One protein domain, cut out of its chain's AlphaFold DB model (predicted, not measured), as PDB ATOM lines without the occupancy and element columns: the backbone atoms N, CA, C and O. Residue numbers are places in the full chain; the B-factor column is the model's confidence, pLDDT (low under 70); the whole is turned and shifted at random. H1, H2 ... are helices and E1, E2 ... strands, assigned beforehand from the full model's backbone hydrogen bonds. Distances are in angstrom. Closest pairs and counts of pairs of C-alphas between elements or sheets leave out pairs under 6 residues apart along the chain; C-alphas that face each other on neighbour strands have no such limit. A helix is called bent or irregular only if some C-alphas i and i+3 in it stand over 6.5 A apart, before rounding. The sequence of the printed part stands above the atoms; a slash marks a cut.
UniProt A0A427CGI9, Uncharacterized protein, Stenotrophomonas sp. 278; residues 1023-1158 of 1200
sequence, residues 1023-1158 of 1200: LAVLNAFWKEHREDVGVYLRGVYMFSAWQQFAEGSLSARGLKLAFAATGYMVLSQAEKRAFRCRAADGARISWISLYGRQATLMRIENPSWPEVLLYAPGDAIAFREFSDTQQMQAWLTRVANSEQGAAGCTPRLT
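AT A GLANCE: This is residues 1023 to 1158 of the 1200 residues of an uncharacterized protein of Stenotrophomonas sp. 278 (UniProt A0A427CGI9). A strongly twisted sheet of four strands, a meander in which each strand is the antiparallel neighbour of the one before, has H2 over one face and H4 on the other, in three layers. The long helix H1 is bent: H1b folds back into a hairpin with H2, while residues 1023 to 1033 stick out. The 136 printed residues include H1 H2 H3 E1 E2 E3 E4 H4 H5 along the chain, class mixed, sheet order E1 E2 E3 E4; the whole is compact, radius of gyration of the C-alphas 15.8 A, spans 41 by 35 by 27 A.

HOW THE PARTS SIT: H1, residues 1023 to 1054, was assigned as one helix by its hydrogen bonds, but C-alphas 1032 and 1035 are 7.9 A apart; its arms H1a, 1023 to 1032, and H1b, 1035 to 1054, stand about perpendicular at 75 degrees. H1b, with residues 1046 to 1053 alone, touches H2, 1060 to 1070, opposite ways at a shallow tilt of 10 degrees (closest C-alphas Ala 1049 and Leu 1063, 6.2 A). H3, 1075 to 1078, touches residues 1039 to 1043 of H1b alone (closest C-alphas Arg 1042 and Ala 1078, 5.7 A). Hairpins join E1, 1092 to 1098, E2, 1101 to 1109, E3, 1116 to 1119, and E4, 1127 to 1130; within hydrogen-bond range are N 1094 and O 1107, 2.9 A, N 1108 and O 1117, 2.8 A, and N 1118 and O 1128, 2.9 A. H2 has a height of 8.9 A over the sheet. H4, 1133 to 1144, on the opposite face, touches H5, 1147 to 1156, only at the corner (closest C-alphas Val 1143 and Gly 1149, 4.6 A). H1b and H5 only graze the sheet, with residues 1045 to 1053 and 1153 to 1156. Every O i to N i+4 pair is within hydrogen-bond range in H1a, H1b and H4, 6 of 7 in H2 and 4 of 6 in H5; H3 is too short for one.

IN THESE COORDINATES: H1a begins at C-alpha 1023 (170.433, 181.159, 226.193). H1b is 28.6 A long, E2 19.8 A, E1 18.1 A and H4 16.2 A. H5 ends at C-alpha 1156 (162.069, 182.326, 207.591).

THE WHOLE: The C-alphas farthest apart, of Ala 1024 and Ser 1112, are 45.2 A apart. The printed part has no cut; the link from H3 to E1 is long. pLDDT is under 70 at 1054 to 1055, 1099, 1145 and 1147 to 1158.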
ATOM      1  N   LEU A1023     171.121 179.864 226.244       92.00
ATOM      2  CA  LEU A1023     170.433 181.159 226.193       92.00
ATOM      3  C   LEU A1023     171.220 182.257 226.918       92.00
ATOM      4  O   LEU A1023     171.247 183.390 226.441       92.00
ATOM      5  N   ALA A1024     171.884 181.950 228.035       92.50
ATOM      6  CA  ALA A1024     172.738 182.909 228.730       92.50
ATOM      7  C   ALA A1024     173.946 183.325 227.875       92.50
ATOM      8  O   ALA A1024     174.253 184.514 227.797       92.50
ATOM      9  N   VAL A1025     174.579 182.376 227.176       93.56
ATOM     10  CA  VAL A1025     175.695 182.668 226.260       93.56
ATOM     11  C   VAL A1025     175.232 183.461 225.040       93.56
ATOM     12  O   VAL A1025     175.863 184.453 224.682       93.56
ATOM     13  N   LEU A1026     174.087 183.107 224.450       92.56
ATOM     14  CA  LEU A1026     173.481 183.911 223.387       92.56
ATOM     15  C   LEU A1026     173.172 185.334 223.865       92.56
ATOM     16  O   LEU A1026     173.456 186.293 223.152       92.56
ATOM     17  N   ASN A1027     172.628 185.498 225.072       93.88
ATOM     18  CA  ASN A1027     172.363 186.817 225.646       93.88
ATOM     19  C   ASN A1027     173.651 187.627 225.849       93.88
ATOM     20  O   ASN A1027     173.639 188.835 225.618       93.88
ATOM     21  N   ALA A1028     174.750 186.984 226.255       93.69
ATOM     22  CA  ALA A1028     176.054 187.630 226.382       93.69
ATOM     23  C   ALA A1028     176.579 188.104 225.019       93.69
ATOM     24  O   ALA A1028     176.898 189.281 224.872       93.69
ATOM     25  N   PHE A1029     176.536 187.237 224.005       95.25
ATOM     26  CA  PHE A1029     176.878 187.592 222.629       95.25
ATOM     27  C   PHE A1029     176.048 188.788 222.127       95.25
ATOM     28  O   PHE A1029     176.593 189.757 221.602       95.25
ATOM     29  N   TRP A1030     174.728 188.781 222.354       93.56
ATOM     30  CA  TRP A1030     173.857 189.909 222.000       93.56
ATOM     31  C   TRP A1030     174.172 191.179 222.768       93.56
ATOM     32  O   TRP A1030     173.996 192.271 222.236       93.56
ATOM     33  N   LYS A1031     174.579 191.072 224.026       93.31
ATOM     34  CA  LYS A1031     174.951 192.234 224.827       93.31
ATOM     35  C   LYS A1031     176.226 192.887 224.288       93.31
ATOM     36  O   LYS A1031     176.296 194.110 224.275       93.31
ATOM     37  N   GLU A1032     177.186 192.084 223.840       94.88
ATOM     38  CA  GLU A1032     178.489 192.539 223.350       94.88
ATOM     39  C   GLU A1032     178.440 193.030 221.897       94.88
ATOM     40  O   GLU A1032     178.897 194.130 221.599       94.88
ATOM     41  N   HIS A1033     177.811 192.269 221.001       94.75
ATOM     42  CA  HIS A1033     177.916 192.486 219.556       94.75
ATOM     43  C   HIS A1033     176.671 193.097 218.899       94.75
ATOM     44  O   HIS A1033     176.639 193.249 217.679       94.75
ATOM     45  N   ARG A1034     175.619 193.480 219.645       92.00
ATOM     46  CA  ARG A1034     174.379 194.029 219.039       92.00
ATOM     47  C   ARG A1034     174.631 195.206 218.100       92.00
ATOM     48  O   ARG A1034     173.975 195.302 217.065       92.00
ATOM     49  N   GLU A1035     175.524 196.120 218.466       93.38
ATOM     50  CA  GLU A1035     175.808 197.295 217.637       93.38
ATOM     51  C   GLU A1035     176.597 196.934 216.381       93.38
ATOM     52  O   GLU A1035     176.266 197.424 215.302       93.38
ATOM     53  N   ASP A1036     177.564 196.027 216.508       92.81
ATOM     54  CA  ASP A1036     178.359 195.489 215.402       92.81
ATOM     55  C   ASP A1036     177.470 194.757 214.389       92.81
ATOM     56  O   ASP A1036     177.541 195.004 213.187       92.81
ATOM     57  N   VAL A1037     176.533 193.938 214.871       92.12
ATOM     58  CA  VAL A1037     175.506 193.315 214.025       92.12
ATOM     59  C   VAL A1037     174.655 194.375 213.330       92.12
ATOM     60  O   VAL A1037     174.349 194.245 212.147       92.12
ATOM     61  N   GLY A1038     174.284 195.443 214.039       91.88
ATOM     62  CA  GLY A1038     173.543 196.560 213.462       91.88
ATOM     63  C   GLY A1038     174.300 197.248 212.321       91.88
ATOM     64  O   GLY A1038     173.696 197.539 211.290       91.88
ATOM     65  N   VAL A1039     175.605 197.482 212.488       92.69
ATOM     66  CA  VAL A1039     176.486 198.026 211.440       92.69
ATOM     67  C   VAL A1039     176.535 197.077 210.247       92.69
ATOM     68  O   VAL A1039     176.261 197.496 209.122       92.69
ATOM     69  N   TYR A1040     176.791 195.793 210.495       92.69
ATOM     70  CA  TYR A1040     176.886 194.784 209.447       92.69
ATOM     71  C   TYR A1040     175.593 194.666 208.628       92.69
ATOM     72  O   TYR A1040     175.632 194.716 207.401       92.69
ATOM     73  N   LEU A1041     174.430 194.575 209.283       90.88
ATOM     74  CA  LEU A1041     173.138 194.437 208.600       90.88
ATOM     75  C   LEU A1041     172.780 195.669 207.765       90.88
ATOM     76  O   LEU A1041     172.270 195.521 206.657       90.88
ATOM     77  N   ARG A1042     173.063 196.880 208.263       92.31
ATOM     78  CA  ARG A1042     172.914 198.114 207.473       92.31
ATOM     79  C   ARG A1042     173.838 198.107 206.261       92.31
ATOM     80  O   ARG A1042     173.408 198.482 205.172       92.31
ATOM     81  N   GLY A1043     175.061 197.625 206.467       89.69
ATOM     82  CA  GLY A1043     176.062 197.409 205.436       89.69
ATOM     83  C   GLY A1043     175.556 196.540 204.291       89.69
ATOM     84  O   GLY A1043     175.424 196.982 203.151       89.69
ATOM     85  N   VAL A1044     175.185 195.307 204.639       89.62
ATOM     86  CA  VAL A1044     174.649 194.309 203.707       89.62
ATOM     87  C   VAL A1044     173.381 194.812 203.022       89.62
ATOM     88  O   VAL A1044     173.246 194.648 201.814       89.62
ATOM     89  N   TYR A1045     172.466 195.461 203.749       93.38
ATOM     90  CA  TYR A1045     171.247 196.029 203.170       93.38
ATOM     91  C   TYR A1045     171.552 197.023 202.040       93.38
ATOM     92  O   TYR A1045     171.003 196.895 200.945       93.38
ATOM     93  N   MET A1046     172.434 197.999 202.296       89.31
ATOM     94  CA  MET A1046     172.827 198.996 201.294       89.31
ATOM     95  C   MET A1046     173.545 198.348 200.114       89.31
ATOM     96  O   MET A1046     173.183 198.599 198.964       89.31
ATOM     97  N   PHE A1047     174.515 197.479 200.405       86.75
ATOM     98  CA  PHE A1047     175.299 196.798 199.384       86.75
ATOM     99  C   PHE A1047     174.410 195.967 198.456       86.75
ATOM    100  O   PHE A1047     174.510 196.092 197.240       86.75
ATOM    101  N   SER A1048     173.481 195.180 199.006       87.75
ATOM    102  CA  SER A1048     172.555 194.376 198.205       87.75
ATOM    103  C   SER A1048     171.650 195.231 197.313       87.75
ATOM    104  O   SER A1048     171.393 194.849 196.174       87.75
ATOM    105  N   ALA A1049     171.180 196.391 197.788       88.31
ATOM    106  CA  ALA A1049     170.341 197.283 196.982       88.31
ATOM    107  C   ALA A1049     171.124 197.860 195.792       88.31
ATOM    108  O   ALA A1049     170.627 197.867 194.664       88.31
ATOM    109  N   TRP A1050     172.362 198.299 196.033       82.69
ATOM    110  CA  TRP A1050     173.251 198.805 194.988       82.69
ATOM    111  C   TRP A1050     173.684 197.735 194.004       82.69
ATOM    112  O   TRP A1050     173.581 197.957 192.800       82.69
ATOM    113  N   GLN A1051     174.100 196.569 194.491       83.56
ATOM    114  CA  GLN A1051     174.492 195.455 193.642       83.56
ATOM    115  C   GLN A1051     173.343 195.048 192.710       83.56
ATOM    116  O   GLN A1051     173.529 194.927 191.504       83.56
ATOM    117  N   GLN A1052     172.127 194.901 193.233       84.38
ATOM    118  CA  GLN A1052     170.993 194.517 192.395       84.38
ATOM    119  C   GLN A1052     170.579 195.609 191.404       84.38
ATOM    120  O   GLN A1052     170.131 195.297 190.299       84.38
ATOM    121  N   PHE A1053     170.747 196.884 191.761       84.00
ATOM    122  CA  PHE A1053     170.568 197.985 190.818       84.00
ATOM    123  C   PHE A1053     171.626 197.949 189.700       84.00
ATOM    124  O   PHE A1053     171.264 198.065 188.530       84.00
ATOM    125  N   ALA A1054     172.894 197.690 190.044       64.12
ATOM    126  CA  ALA A1054     174.010 197.501 189.108       64.12
ATOM    127  C   ALA A1054     173.716 196.422 188.067       64.12
ATOM    128  O   ALA A1054     173.852 196.621 186.863       64.12
ATOM    129  N   GLU A1055     173.263 195.271 188.559       69.12
ATOM    130  CA  GLU A1055     172.917 194.098 187.763       69.12
ATOM    131  C   GLU A1055     171.634 194.309 186.940       69.12
ATOM    132  O   GLU A1055     171.272 193.467 186.116       69.12
ATOM    133  N   GLY A1056     170.919 195.418 187.162       76.88
ATOM    134  CA  GLY A1056     169.640 195.728 186.532       76.88
ATOM    135  C   GLY A1056     168.472 194.882 187.046       76.88
ATOM    136  O   GLY A1056     167.405 194.887 186.429       76.88
ATOM    137  N   SER A1057     168.655 194.149 188.151       80.94
ATOM    138  CA  SER A1057     167.613 193.337 188.792       80.94
ATOM    139  C   SER A1057     166.713 194.140 189.739       80.94
ATOM    140  O   SER A1057     165.622 193.676 190.072       80.94
ATOM    141  N   LEU A1058     167.128 195.355 190.111       90.50
ATOM    142  CA  LEU A1058     166.338 196.350 190.837       90.50
ATOM    143  C   LEU A1058     166.198 197.619 189.984       90.50
ATOM    144  O   LEU A1058     167.181 198.103 189.424       90.50
ATOM    145  N   SER A1059     164.991 198.179 189.863       90.62
ATOM    146  CA  SER A1059     164.790 199.416 189.101       90.62
ATOM    147  C   SER A1059     165.316 200.647 189.855       90.62
ATOM    148  O   SER A1059     165.531 200.617 191.065       90.62
ATOM    149  N   ALA A1060     165.457 201.786 189.167       87.12
ATOM    150  CA  ALA A1060     165.806 203.054 189.822       87.12
ATOM    151  C   ALA A1060     164.754 203.496 190.859       87.12
ATOM    152  O   ALA A1060     165.093 204.150 191.846       87.12
ATOM    153  N   ARG A1061     163.474 203.145 190.654       88.25
ATOM    154  CA  ARG A1061     162.404 203.391 191.635       88.25
ATOM    155  C   ARG A1061     162.507 202.429 192.811       88.25
ATOM    156  O   ARG A1061     162.408 202.879 193.949       88.25
ATOM    157  N   GLY A1062     162.798 201.157 192.543       91.56
ATOM    158  CA  GLY A1062     163.125 200.169 193.564       91.56
ATOM    159  C   GLY A1062     164.285 200.637 194.444       91.56
ATOM    160  O   GLY A1062     164.139 200.721 195.658       91.56
ATOM    161  N   LEU A1063     165.399 201.078 193.855       91.44
ATOM    162  CA  LEU A1063     166.532 201.604 194.620       91.44
ATOM    163  C   LEU A1063     166.133 202.805 195.496       91.44
ATOM    164  O   LEU A1063     166.461 202.844 196.681       91.44
ATOM    165  N   LYS A1064     165.361 203.756 194.951       89.75
ATOM    166  CA  LYS A1064     164.832 204.885 195.733       89.75
ATOM    167  C   LYS A1064     163.953 204.427 196.896       89.75
ATOM    168  O   LYS A1064     164.040 205.019 197.968       89.75
ATOM    169  N   LEU A1065     163.127 203.395 196.709       92.25
ATOM    170  CA  LEU A1065     162.266 202.859 197.763       92.25
ATOM    171  C   LEU A1065     163.076 202.138 198.852       92.25
ATOM    172  O   LEU A1065     162.796 202.320 200.038       92.25
ATOM    173  N   ALA A1066     164.119 201.393 198.473       93.25
ATOM    174  CA  ALA A1066     165.058 200.782 199.415       93.25
ATOM    175  C   ALA A1066     165.797 201.847 200.250       93.25
ATOM    176  O   ALA A1066     165.922 201.722 201.464       93.25
ATOM    177  N   PHE A1067     166.213 202.953 199.631       90.69
ATOM    178  CA  PHE A1067     166.855 204.069 200.337       90.69
ATOM    179  C   PHE A1067     165.898 204.868 201.215       90.69
ATOM    180  O   PHE A1067     166.258 205.275 202.321       90.69
ATOM    181  N   ALA A1068     164.654 205.037 200.777       88.88
ATOM    182  CA  ALA A1068     163.631 205.661 201.599       88.88
ATOM    183  C   ALA A1068     163.377 204.855 202.888       88.88
ATOM    184  O   ALA A1068     163.090 205.446 203.924       88.88
ATOM    185  N   ALA A1069     163.566 203.530 202.878       90.19
ATOM    186  CA  ALA A1069     163.449 202.703 204.080       90.19
ATOM    187  C   ALA A1069     164.529 202.992 205.141       90.19
ATOM    188  O   ALA A1069     164.300 202.790 206.334       90.19
ATOM    189  N   THR A1070     165.707 203.474 204.741       88.38
ATOM    190  CA  THR A1070     166.807 203.784 205.670       88.38
ATOM    191  C   THR A1070     166.926 205.270 206.002       88.38
ATOM    192  O   THR A1070     167.706 205.620 206.886       88.38
ATOM    193  N   GLY A1071     166.142 206.126 205.338       84.00
ATOM    194  CA  GLY A1071     166.230 207.580 205.476       84.00
ATOM    195  C   GLY A1071     167.346 208.192 204.643       84.00
ATOM    196  O   GLY A1071     167.931 209.181 205.068       84.00
ATOM    197  N   TYR A1072     167.656 207.587 203.488       80.75
ATOM    198  CA  TYR A1072     168.774 207.981 202.623       80.75
ATOM    199  C   TYR A1072     170.122 207.934 203.352       80.75
ATOM    200  O   TYR A1072     170.937 208.849 203.261       80.75
ATOM    201  N   MET A1073     170.332 206.849 204.100       84.06
ATOM    202  CA  MET A1073     171.575 206.587 204.820       84.06
ATOM    203  C   MET A1073     172.778 206.616 203.869       84.06
ATOM    204  O   MET A1073     172.783 205.916 202.858       84.06
ATOM    205  N   VAL A1074     173.801 207.390 204.228       79.38
ATOM    206  CA  VAL A1074     175.106 207.388 203.543       79.38
ATOM    207  C   VAL A1074     176.056 206.365 204.177       79.38
ATOM    208  O   VAL A1074     175.847 205.935 205.312       79.38
ATOM    209  N   LEU A1075     177.122 205.977 203.474       73.88
ATOM    210  CA  LEU A1075     178.040 204.916 203.917       73.88
ATOM    211  C   LEU A1075     178.677 205.199 205.284       73.88
ATOM    212  O   LEU A1075     178.593 204.368 206.189       73.88
ATOM    213  N   SER A1076     179.177 206.417 205.494       77.75
ATOM    214  CA  SER A1076     179.739 206.846 206.784       77.75
ATOM    215  C   SER A1076     178.733 206.806 207.946       77.75
ATOM    216  O   SER A1076     179.116 206.755 209.115       77.75
ATOM    217  N   GLN A1077     177.426 206.828 207.664       84.62
ATOM    218  CA  GLN A1077     176.380 206.629 208.668       84.62
ATOM    219  C   GLN A1077     176.110 205.146 208.928       84.62
ATOM    220  O   GLN A1077     175.852 204.778 210.075       84.62
ATOM    221  N   ALA A1078     176.206 204.290 207.908       83.25
ATOM    222  CA  ALA A1078     176.044 202.847 208.066       83.25
ATOM    223  C   ALA A1078     177.075 202.266 209.052       83.25
ATOM    224  O   ALA A1078     176.702 201.452 209.906       83.25
ATOM    225  N   GLU A1079     178.317 202.764 208.999       84.75
ATOM    226  CA  GLU A1079     179.444 202.372 209.864       84.75
ATOM    227  C   GLU A1079     179.308 202.822 211.328       84.75
ATOM    228  O   GLU A1079     179.869 202.208 212.237       84.75
ATOM    229  N   LYS A1080     178.536 203.879 211.604       88.38
ATOM    230  CA  LYS A1080     178.388 204.408 212.966       88.38
ATOM    231  C   LYS A1080     177.532 203.470 213.815       88.38
ATOM    232  O   LYS A1080     176.328 203.349 213.602       88.38
ATOM    233  N   ARG A1081     178.119 202.875 214.858       89.19
ATOM    234  CA  ARG A1081     177.423 202.002 215.831       89.19
ATOM    235  C   ARG A1081     176.136 202.614 216.403       89.19
ATOM    236  O   ARG A1081     175.091 201.960 216.439       89.19
ATOM    237  N   ALA A1082     176.189 203.901 216.747       87.31
ATOM    238  CA  ALA A1082     175.063 204.649 217.305       87.31
ATOM    239  C   ALA A1082     173.991 205.053 216.272       87.31
ATOM    240  O   ALA A1082     172.928 205.540 216.659       87.31
ATOM    241  N   PHE A1083     174.233 204.871 214.968       88.00
ATOM    242  CA  PHE A1083     173.276 205.275 213.943       88.00
ATOM    243  C   PHE A1083     171.987 204.447 214.024       88.00
ATOM    244  O   PHE A1083     171.985 203.237 214.287       88.00
ATOM    245  N   ARG A1084     170.858 205.126 213.812       85.50
ATOM    246  CA  ARG A1084     169.515 204.543 213.828       85.50
ATOM    247  C   ARG A1084     168.798 204.972 212.557       85.50
ATOM    248  O   ARG A1084     168.540 206.159 212.373       85.50
ATOM    249  N   CYS A1085     168.467 204.003 211.705       85.75
ATOM    250  CA  CYS A1085     167.701 204.257 210.491       85.75
ATOM    251  C   CYS A1085     166.325 204.829 210.846       85.75
ATOM    252  O   CYS A1085     165.645 204.323 211.743       85.75
ATOM    253  N   ARG A1086     165.903 205.859 210.116       88.31
ATOM    254  CA  ARG A1086     164.543 206.401 210.171       88.31
ATOM    255  C   ARG A1086     164.016 206.436 208.751       88.31
ATOM    256  O   ARG A1086     164.653 207.043 207.905       88.31
ATOM    257  N   ALA A1087     162.894 205.773 208.493       88.69
ATOM    258  CA  ALA A1087     162.284 205.804 207.171       88.69
ATOM    259  C   ALA A1087     161.989 207.260 206.766       88.69
ATOM    260  O   ALA A1087     161.549 208.054 207.598       88.69
ATOM    261  N   ALA A1088     162.257 207.600 205.508       87.25
ATOM    262  CA  ALA A1088     161.917 208.895 204.940       87.25
ATOM    263  C   ALA A1088     160.395 209.093 204.907       87.25
ATOM    264  O   ALA A1088     159.633 208.121 204.873       87.25
ATOM    265  N   ASP A1089     159.952 210.349 204.874       76.88
ATOM    266  CA  ASP A1089     158.530 210.681 204.852       76.88
ATOM    267  C   ASP A1089     157.810 209.980 203.689       76.88
ATOM    268  O   ASP A1089     158.194 210.077 202.523       76.88
ATOM    269  N   GLY A1090     156.765 209.222 204.030       82.44
ATOM    270  CA  GLY A1090     155.990 208.416 203.087       82.44
ATOM    271  C   GLY A1090     156.446 206.959 202.958       82.44
ATOM    272  O   GLY A1090     155.617 206.118 202.631       82.44
ATOM    273  N   ALA A1091     157.686 206.593 203.286       90.12
ATOM    274  CA  ALA A1091     158.082 205.184 203.281       90.12
ATOM    275  C   ALA A1091     157.489 204.433 204.486       90.12
ATOM    276  O   ALA A1091     157.589 204.857 205.638       90.12
ATOM    277  N   ARG A1092     156.872 203.283 204.222       91.56
ATOM    278  CA  ARG A1092     156.310 202.374 205.219       91.56
ATOM    279  C   ARG A1092     157.041 201.049 205.160       91.56
ATOM    280  O   ARG A1092     157.150 200.426 204.107       91.56
ATOM    281  N   ILE A1093     157.505 200.618 206.322       92.31
ATOM    282  CA  ILE A1093     158.207 199.356 206.502       92.31
ATOM    283  C   ILE A1093     157.352 198.494 207.414       92.31
ATOM    284  O   ILE A1093     156.993 198.904 208.518       92.31
ATOM    285  N   SER A1094     157.015 197.297 206.959       90.56
ATOM    286  CA  SER A1094     156.200 196.359 207.723       90.56
ATOM    287  C   SER A1094     156.748 194.952 207.581       90.56
ATOM    288  O   SER A1094     157.082 194.530 206.475       90.56
ATOM    289  N   TRP A1095     156.785 194.198 208.672       88.81
ATOM    290  CA  TRP A1095     157.058 192.767 208.607       88.81
ATOM    291  C   TRP A1095     155.957 192.057 207.828       88.81
ATOM    292  O   TRP A1095     154.769 192.343 208.011       88.81
ATOM    293  N   ILE A1096     156.341 191.106 206.982       87.94
ATOM    294  CA  ILE A1096     155.364 190.200 206.390       87.94
ATOM    295  C   ILE A1096     154.807 189.323 207.510       87.94
ATOM    296  O   ILE A1096     155.548 188.619 208.192       87.94
ATOM    297  N   SER A1097     153.491 189.370 207.689       82.44
ATOM    298  CA  SER A1097     152.774 188.471 208.585       82.44
ATOM    299  C   SER A1097     152.074 187.406 207.756       82.44
ATOM    300  O   SER A1097     151.226 187.725 206.922       82.44
ATOM    301  N   LEU A1098     152.425 186.145 207.982       74.56
ATOM    302  CA  LEU A1098     151.720 185.000 207.414       74.56
ATOM    303  C   LEU A1098     150.962 184.325 208.557       74.56
ATOM    304  O   LEU A1098     151.568 183.847 209.514       74.56
ATOM    305  N   TYR A1099     149.628 184.339 208.488       68.06
ATOM    306  CA  TYR A1099     148.741 183.775 209.518       68.06
ATOM    307  C   TYR A1099     149.006 184.302 210.943       68.06
ATOM    308  O   TYR A1099     148.988 183.549 211.914       68.06
ATOM    309  N   GLY A1100     149.281 185.603 211.077       74.62
ATOM    310  CA  GLY A1100     149.525 186.240 212.377       74.62
ATOM    311  C   GLY A1100     150.940 186.040 212.929       74.62
ATOM    312  O   GLY A1100     151.240 186.558 214.003       74.62
ATOM    313  N   ARG A1101     151.824 185.337 212.206       71.12
ATOM    314  CA  ARG A1101     153.238 185.180 212.566       71.12
ATOM    315  C   ARG A1101     154.110 186.082 211.714       71.12
ATOM    316  O   ARG A1101     154.009 186.068 210.488       71.12
ATOM    317  N   GLN A1102     154.985 186.836 212.368       76.56
ATOM    318  CA  GLN A1102     155.946 187.696 211.689       76.56
ATOM    319  C   GLN A1102     157.056 186.843 211.063       76.56
ATOM    320  O   GLN A1102     157.690 186.031 211.736       76.56
ATOM    321  N   ALA A1103     157.265 187.017 209.763       79.88
ATOM    322  CA  ALA A1103     158.419 186.492 209.051       79.88
ATOM    323  C   ALA A1103     159.617 187.432 209.223       79.88
ATOM    324  O   ALA A1103     159.449 188.616 209.512       79.88
ATOM    325  N   THR A1104     160.822 186.940 208.937       80.06
ATOM    326  CA  THR A1104     162.028 187.783 208.802       80.06
ATOM    327  C   THR A1104     162.069 188.575 207.486       80.06
ATOM    328  O   THR A1104     163.064 189.225 207.176       80.06
ATOM    329  N   LEU A1105     160.985 188.532 206.704       87.88
ATOM    330  CA  LEU A1105     160.816 189.271 205.458       87.88
ATOM    331  C   LEU A1105     160.196 190.641 205.727       87.88
ATOM    332  O   LEU A1105     159.210 190.757 206.463       87.88
ATOM    333  N   MET A1106     160.722 191.666 205.067       91.62
ATOM    334  CA  MET A1106     160.245 193.039 205.214       91.62
ATOM    335  C   MET A1106     159.579 193.504 203.925       91.62
ATOM    336  O   MET A1106     160.143 193.392 202.841       91.62
ATOM    337  N   ARG A1107     158.376 194.056 204.048       94.62
ATOM    338  CA  ARG A1107     157.719 194.816 202.989       94.62
ATOM    339  C   ARG A1107     158.079 196.283 203.141       94.62
ATOM    340  O   ARG A1107     157.941 196.833 204.233       94.62
ATOM    341  N   ILE A1108     158.482 196.897 202.040       95.75
ATOM    342  CA  ILE A1108     158.772 198.323 201.942       95.75
ATOM    343  C   ILE A1108     157.864 198.884 200.851       95.75
ATOM    344  O   ILE A1108     157.880 198.414 199.717       95.75
ATOM    345  N   GLU A1109     157.053 199.870 201.204       94.38
ATOM    346  CA  GLU A1109     156.105 200.514 200.297       94.38
ATOM    347  C   GLU A1109     156.089 202.023 200.543       94.38
ATOM    348  O   GLU A1109     156.442 202.486 201.626       94.38
ATOM    349  N   ASN A1110     155.676 202.803 199.552       91.50
ATOM    350  CA  ASN A1110     155.419 204.228 199.719       91.50
ATOM    351  C   ASN A1110     154.007 204.498 199.188       91.50
ATOM    352  O   ASN A1110     153.787 204.235 198.016       91.50
ATOM    353  N   PRO A1111     153.044 205.017 199.975       86.44
ATOM    354  CA  PRO A1111     151.677 205.258 199.511       86.44
ATOM    355  C   PRO A1111     151.577 206.165 198.281       86.44
ATOM    356  O   PRO A1111     150.565 206.135 197.588       86.44
ATOM    357  N   SER A1112     152.593 206.992 198.024       85.25
ATOM    358  CA  SER A1112     152.655 207.842 196.837       85.25
ATOM    359  C   SER A1112     153.028 207.079 195.565       85.25
ATOM    360  O   SER A1112     152.831 207.618 194.476       85.25
ATOM    361  N   TRP A1113     153.566 205.860 195.676       84.00
ATOM    362  CA  TRP A1113     154.046 205.041 194.563       84.00
ATOM    363  C   TRP A1113     153.330 203.681 194.545       84.00
ATOM    364  O   TRP A1113     153.090 203.095 195.598       84.00
ATOM    365  N   PRO A1114     152.959 203.155 193.368       84.25
ATOM    366  CA  PRO A1114     152.333 201.841 193.291       84.25
ATOM    367  C   PRO A1114     153.310 200.709 193.646       84.25
ATOM    368  O   PRO A1114     152.877 199.698 194.191       84.25
ATOM    369  N   GLU A1115     154.611 200.879 193.388       91.31
ATOM    370  CA  GLU A1115     155.606 199.819 193.537       91.31
ATOM    371  C   GLU A1115     155.851 199.405 195.001       91.31
ATOM    372  O   GLU A1115     155.898 200.224 195.924       91.31
ATOM    373  N   VAL A1116     156.069 198.102 195.208       95.44
ATOM    374  CA  VAL A1116     156.348 197.500 196.519       95.44
ATOM    375  C   VAL A1116     157.615 196.659 196.436       95.44
ATOM    376  O   VAL A1116     157.791 195.873 195.504       95.44
ATOM    377  N   LEU A1117     158.481 196.776 197.442       96.50
ATOM    378  CA  LEU A1117     159.641 195.910 197.602       96.50
ATOM    379  C   LEU A1117     159.410 194.880 198.704       96.50
ATOM    380  O   LEU A1117     158.969 195.203 199.809       96.50
ATOM    381  N   LEU A1118     159.798 193.644 198.419       95.62
ATOM    382  CA  LEU A1118     160.004 192.610 199.419       95.62
ATOM    383  C   LEU A1118     161.509 192.440 199.635       95.62
ATOM    384  O   LEU A1118     162.217 192.019 198.722       95.62
ATOM    385  N   TYR A1119     161.980 192.752 200.839       95.00
ATOM    386  CA  TYR A1119     163.351 192.509 201.266       95.00
ATOM    387  C   TYR A1119     163.456 191.169 202.006       95.00
ATOM    388  O   TYR A1119     162.758 190.926 202.998       95.00
ATOM    389  N   ALA A1120     164.335 190.307 201.505       90.88
ATOM    390  CA  ALA A1120     164.656 188.983 202.008       90.88
ATOM    391  C   ALA A1120     166.174 188.902 202.273       90.88
ATOM    392  O   ALA A1120     166.943 188.641 201.346       90.88
ATOM    393  N   PRO A1121     166.637 189.148 203.512       84.69
ATOM    394  CA  PRO A1121     168.066 189.135 203.814       84.69
ATOM    395  C   PRO A1121     168.677 187.751 203.542       84.69
ATOM    396  O   PRO A1121     168.108 186.732 203.932       84.69
ATOM    397  N   GLY A1122     169.841 187.724 202.884       78.75
ATOM    398  CA  GLY A1122     170.582 186.496 202.561       78.75
ATOM    399  C   GLY A1122     170.138 185.766 201.286       78.75
ATOM    400  O   GLY A1122     170.768 184.777 200.918       78.75
ATOM    401  N   ASP A1123     169.102 186.241 200.588       82.06
ATOM    402  CA  ASP A1123     168.749 185.712 199.267       82.06
ATOM    403  C   ASP A1123     169.705 186.195 198.180       82.06
ATOM    404  O   ASP A1123     170.133 187.345 198.181       82.06
ATOM    405  N   ALA A1124     169.920 185.349 197.164       75.44
ATOM    406  CA  ALA A1124     170.599 185.745 195.925       75.44
ATOM    407  C   ALA A1124     169.924 186.948 195.235       75.44
ATOM    408  O   ALA A1124     170.558 187.673 194.482       75.44
ATOM    409  N   ILE A1125     168.627 187.151 195.493       86.31
ATOM    410  CA  ILE A1125     167.853 188.330 195.094       86.31
ATOM    411  C   ILE A1125     167.246 188.905 196.376       86.31
ATOM    412  O   ILE A1125     166.135 188.524 196.759       86.31
ATOM    413  N   ALA A1126     168.003 189.763 197.060       91.38
ATOM    414  CA  ALA A1126     167.630 190.301 198.367       91.38
ATOM    415  C   ALA A1126     166.400 191.217 198.290       91.38
ATOM    416  O   ALA A1126     165.522 191.151 199.143       91.38
ATOM    417  N   PHE A1127     166.304 192.040 197.251       96.12
ATOM    418  CA  PHE A1127     165.170 192.900 196.947       96.12
ATOM    419  C   PHE A1127     164.402 192.337 195.758       96.12
ATOM    420  O   PHE A1127     164.951 192.153 194.670       96.12
ATOM    421  N   ARG A1128     163.111 192.081 195.966       95.56
ATOM    422  CA  ARG A1128     162.170 191.721 194.904       95.56
ATOM    423  C   ARG A1128     161.185 192.853 194.713       95.56
ATOM    424  O   ARG A1128     160.465 193.210 195.643       95.56
ATOM    425  N   GLU A1129     161.173 193.393 193.506       95.62
ATOM    426  CA  GLU A1129     160.299 194.490 193.119       95.62
ATOM    427  C   GLU A1129     159.002 193.973 192.501       95.62
ATOM    428  O   GLU A1129     159.004 193.065 191.667       95.62
ATOM    429  N   PHE A1130     157.896 194.563 192.939       96.38
ATOM    430  CA  PHE A1130     156.551 194.277 192.471       96.38
ATOM    431  C   PHE A1130     155.870 195.576 192.056       96.38
ATOM    432  O   PHE A1130     156.106 196.626 192.654       96.38
ATOM    433  N   SER A1131     154.993 195.494 191.057       93.31
ATOM    434  CA  SER A1131     154.200 196.635 190.593       93.31
ATOM    435  C   SER A1131     153.269 197.180 191.666       93.31
ATOM    436  O   SER A1131     152.939 198.359 191.621       93.31
ATOM    437  N   ASP A1132     152.832 196.312 192.583       93.19
ATOM    438  CA  ASP A1132     151.891 196.599 193.657       93.19
ATOM    439  C   ASP A1132     151.881 195.479 194.715       93.19
ATOM    440  O   ASP A1132     152.467 194.398 194.562       93.19
ATOM    441  N   THR A1133     151.175 195.734 195.818       91.88
ATOM    442  CA  THR A1133     151.015 194.776 196.919       91.88
ATOM    443  C   THR A1133     150.319 193.482 196.483       91.88
ATOM    444  O   THR A1133     150.630 192.416 197.019       91.88
ATOM    445  N   GLN A1134     149.385 193.542 195.530       91.50
ATOM    446  CA  GLN A1134     148.614 192.378 195.089       91.50
ATOM    447  C   GLN A1134     149.507 191.399 194.320       91.50
ATOM    448  O   GLN A1134     149.438 190.188 194.544       91.50
ATOM    449  N   GLN A1135     150.402 191.904 193.470       93.94
ATOM    450  CA  GLN A1135     151.377 191.098 192.747       93.94
ATOM    451  C   GLN A1135     152.369 190.425 193.705       93.94
ATOM    452  O   GLN A1135     152.654 189.232 193.550       93.94
ATOM    453  N   MET A1136     152.837 191.149 194.729       94.31
ATOM    454  CA  MET A1136     153.673 190.583 195.793       94.31
ATOM    455  C   MET A1136     152.942 189.452 196.535       94.31
ATOM    456  O   MET A1136     153.504 188.375 196.731       94.31
ATOM    457  N   GLN A1137     151.676 189.653 196.913       89.75
ATOM    458  CA  GLN A1137     150.857 188.635 197.587       89.75
ATOM    459  C   GLN A1137     150.603 187.407 196.705       89.75
ATOM    460  O   GLN A1137     150.708 186.273 197.178       89.75
ATOM    461  N   ALA A1138     150.315 187.607 195.418       89.31
ATOM    462  CA  ALA A1138     150.163 186.520 194.456       89.31
ATOM    463  C   ALA A1138     151.468 185.727 194.297       89.31
ATOM    464  O   ALA A1138     151.445 184.499 194.220       89.31
ATOM    465  N   TRP A1139     152.615 186.412 194.286       90.88
ATOM    466  CA  TRP A1139     153.921 185.760 194.259       90.88
ATOM    467  C   TRP A1139     154.186 184.962 195.538       90.88
ATOM    468  O   TRP A1139     154.502 183.780 195.436       90.88
ATOM    469  N   LEU A1140     153.976 185.553 196.720       86.12
ATOM    470  CA  LEU A1140     154.123 184.863 198.007       86.12
ATOM    471  C   LEU A1140     153.232 183.619 198.082       86.12
ATOM    472  O   LEU A1140     153.681 182.573 198.535       86.12
ATOM    473  N   THR A1141     152.005 183.711 197.569       82.69
ATOM    474  CA  THR A1141     151.064 182.586 197.489       82.69
ATOM    475  C   THR A1141     151.597 181.476 196.582       82.69
ATOM    476  O   THR A1141     151.617 180.314 196.973       82.69
ATOM    477  N   ARG A1142     152.100 181.813 195.385       81.56
ATOM    478  CA  ARG A1142     152.708 180.826 194.473       81.56
ATOM    479  C   ARG A1142     153.947 180.159 195.065       81.56
ATOM    480  O   ARG A1142     154.111 178.956 194.898       81.56
ATOM    481  N   VAL A1143     154.806 180.923 195.740       79.94
ATOM    482  CA  VAL A1143     156.010 180.389 196.392       79.94
ATOM    483  C   VAL A1143     155.631 179.498 197.571       79.94
ATOM    484  O   VAL A1143     156.159 178.400 197.684       79.94
ATOM    485  N   ALA A1144     154.677 179.910 198.405       72.25
ATOM    486  CA  ALA A1144     154.179 179.076 199.497       72.25
ATOM    487  C   ALA A1144     153.529 177.769 199.001       72.25
ATOM    488  O   ALA A1144     153.557 176.767 199.712       72.25
ATOM    489  N   ASN A1145     152.983 177.770 197.780       69.88
ATOM    490  CA  ASN A1145     152.323 176.617 197.170       69.88
ATOM    491  C   ASN A1145     153.263 175.673 196.397       69.88
ATOM    492  O   ASN A1145     152.808 174.619 195.958       69.88
ATOM    493  N   SER A1146     154.541 176.011 196.203       73.44
ATOM    494  CA  SER A1146     155.507 175.099 195.573       73.44
ATOM    495  C   SER A1146     156.244 174.274 196.631       73.44
ATOM    496  O   SER A1146     156.521 174.776 197.713       73.44
ATOM    497  N   GLU A1147     156.601 173.017 196.348       65.25
ATOM    498  CA  GLU A1147     157.328 172.174 197.321       65.25
ATOM    499  C   GLU A1147     158.681 172.787 197.722       65.25
ATOM    500  O   GLU A1147     159.026 172.840 198.903       65.25
ATOM    501  N   GLN A1148     159.410 173.340 196.749       57.81
ATOM    502  CA  GLN A1148     160.683 174.030 196.980       57.81
ATOM    503  C   GLN A1148     160.503 175.368 197.714       57.81
ATOM    504  O   GLN A1148     161.308 175.715 198.577       57.81
ATOM    505  N   GLY A1149     159.448 176.127 197.404       57.88
ATOM    506  CA  GLY A1149     159.169 177.408 198.048       57.88
ATOM    507  C   GLY A1149     158.589 177.253 199.455       57.88
ATOM    508  O   GLY A1149     158.954 178.018 200.343       57.88
ATOM    509  N   ALA A1150     157.796 176.213 199.711       58.41
ATOM    510  CA  ALA A1150     157.372 175.826 201.052       58.41
ATOM    511  C   ALA A1150     158.591 175.466 201.914       58.41
ATOM    512  O   ALA A1150     158.747 176.013 203.006       58.41
ATOM    513  N   ALA A1151     159.514 174.642 201.406       56.81
ATOM    514  CA  ALA A1151     160.757 174.309 202.103       56.81
ATOM    515  C   ALA A1151     161.684 175.528 202.312       56.81
ATOM    516  O   ALA A1151     162.313 175.631 203.361       56.81
ATOM    517  N   GLY A1152     161.738 176.478 201.367       52.22
ATOM    518  CA  GLY A1152     162.561 177.696 201.457       52.22
ATOM    519  C   GLY A1152     161.970 178.842 202.297       52.22
ATOM    520  O   GLY A1152     162.721 179.637 202.867       52.22
ATOM    521  N   CYS A1153     160.639 178.925 202.419       52.72
ATOM    522  CA  CYS A1153     159.932 179.902 203.261       52.72
ATOM    523  C   CYS A1153     159.838 179.463 204.730       52.72
ATOM    524  O   CYS A1153     159.812 180.309 205.623       52.72
ATOM    525  N   THR A1154     159.815 178.154 205.000       50.59
ATOM    526  CA  THR A1154     159.660 177.595 206.358       50.59
ATOM    527  C   THR A1154     160.765 178.015 207.352       50.59
ATOM    528  O   THR A1154     160.413 178.349 208.483       50.59
ATOM    529  N   PRO A1155     162.061 178.108 206.980       51.25
ATOM    530  CA  PRO A1155     163.128 178.596 207.865       51.25
ATOM    531  C   PRO A1155     163.029 180.092 208.208       51.25
ATOM    532  O   PRO A1155     163.715 180.561 209.110       51.25
ATOM    533  N   ARG A1156     162.208 180.858 207.472       50.06
ATOM    534  CA  ARG A1156     162.069 182.326 207.591       50.06
ATOM    535  C   ARG A1156     160.883 182.749 208.459       50.06
ATOM    536  O   ARG A1156     160.645 183.941 208.660       50.06
ATOM    537  N   LEU A1157     160.135 181.768 208.962       47.19
ATOM    538  CA  LEU A1157     159.090 181.922 209.963       47.19
ATOM    539  C   LEU A1157     159.682 181.582 211.335       47.19
ATOM    540  O   LEU A1157     160.313 180.542 211.505       47.19
ATOM    541  N   THR A1158     159.472 182.446 212.326       36.94
ATOM    542  CA  THR A1158     159.977 182.264 213.698       36.94
ATOM    543  C   THR A1158     159.567 180.909 214.305       36.94
ATOM    544  O   THR A1158     158.375 180.588 214.333       36.94
TER     545      THR A1158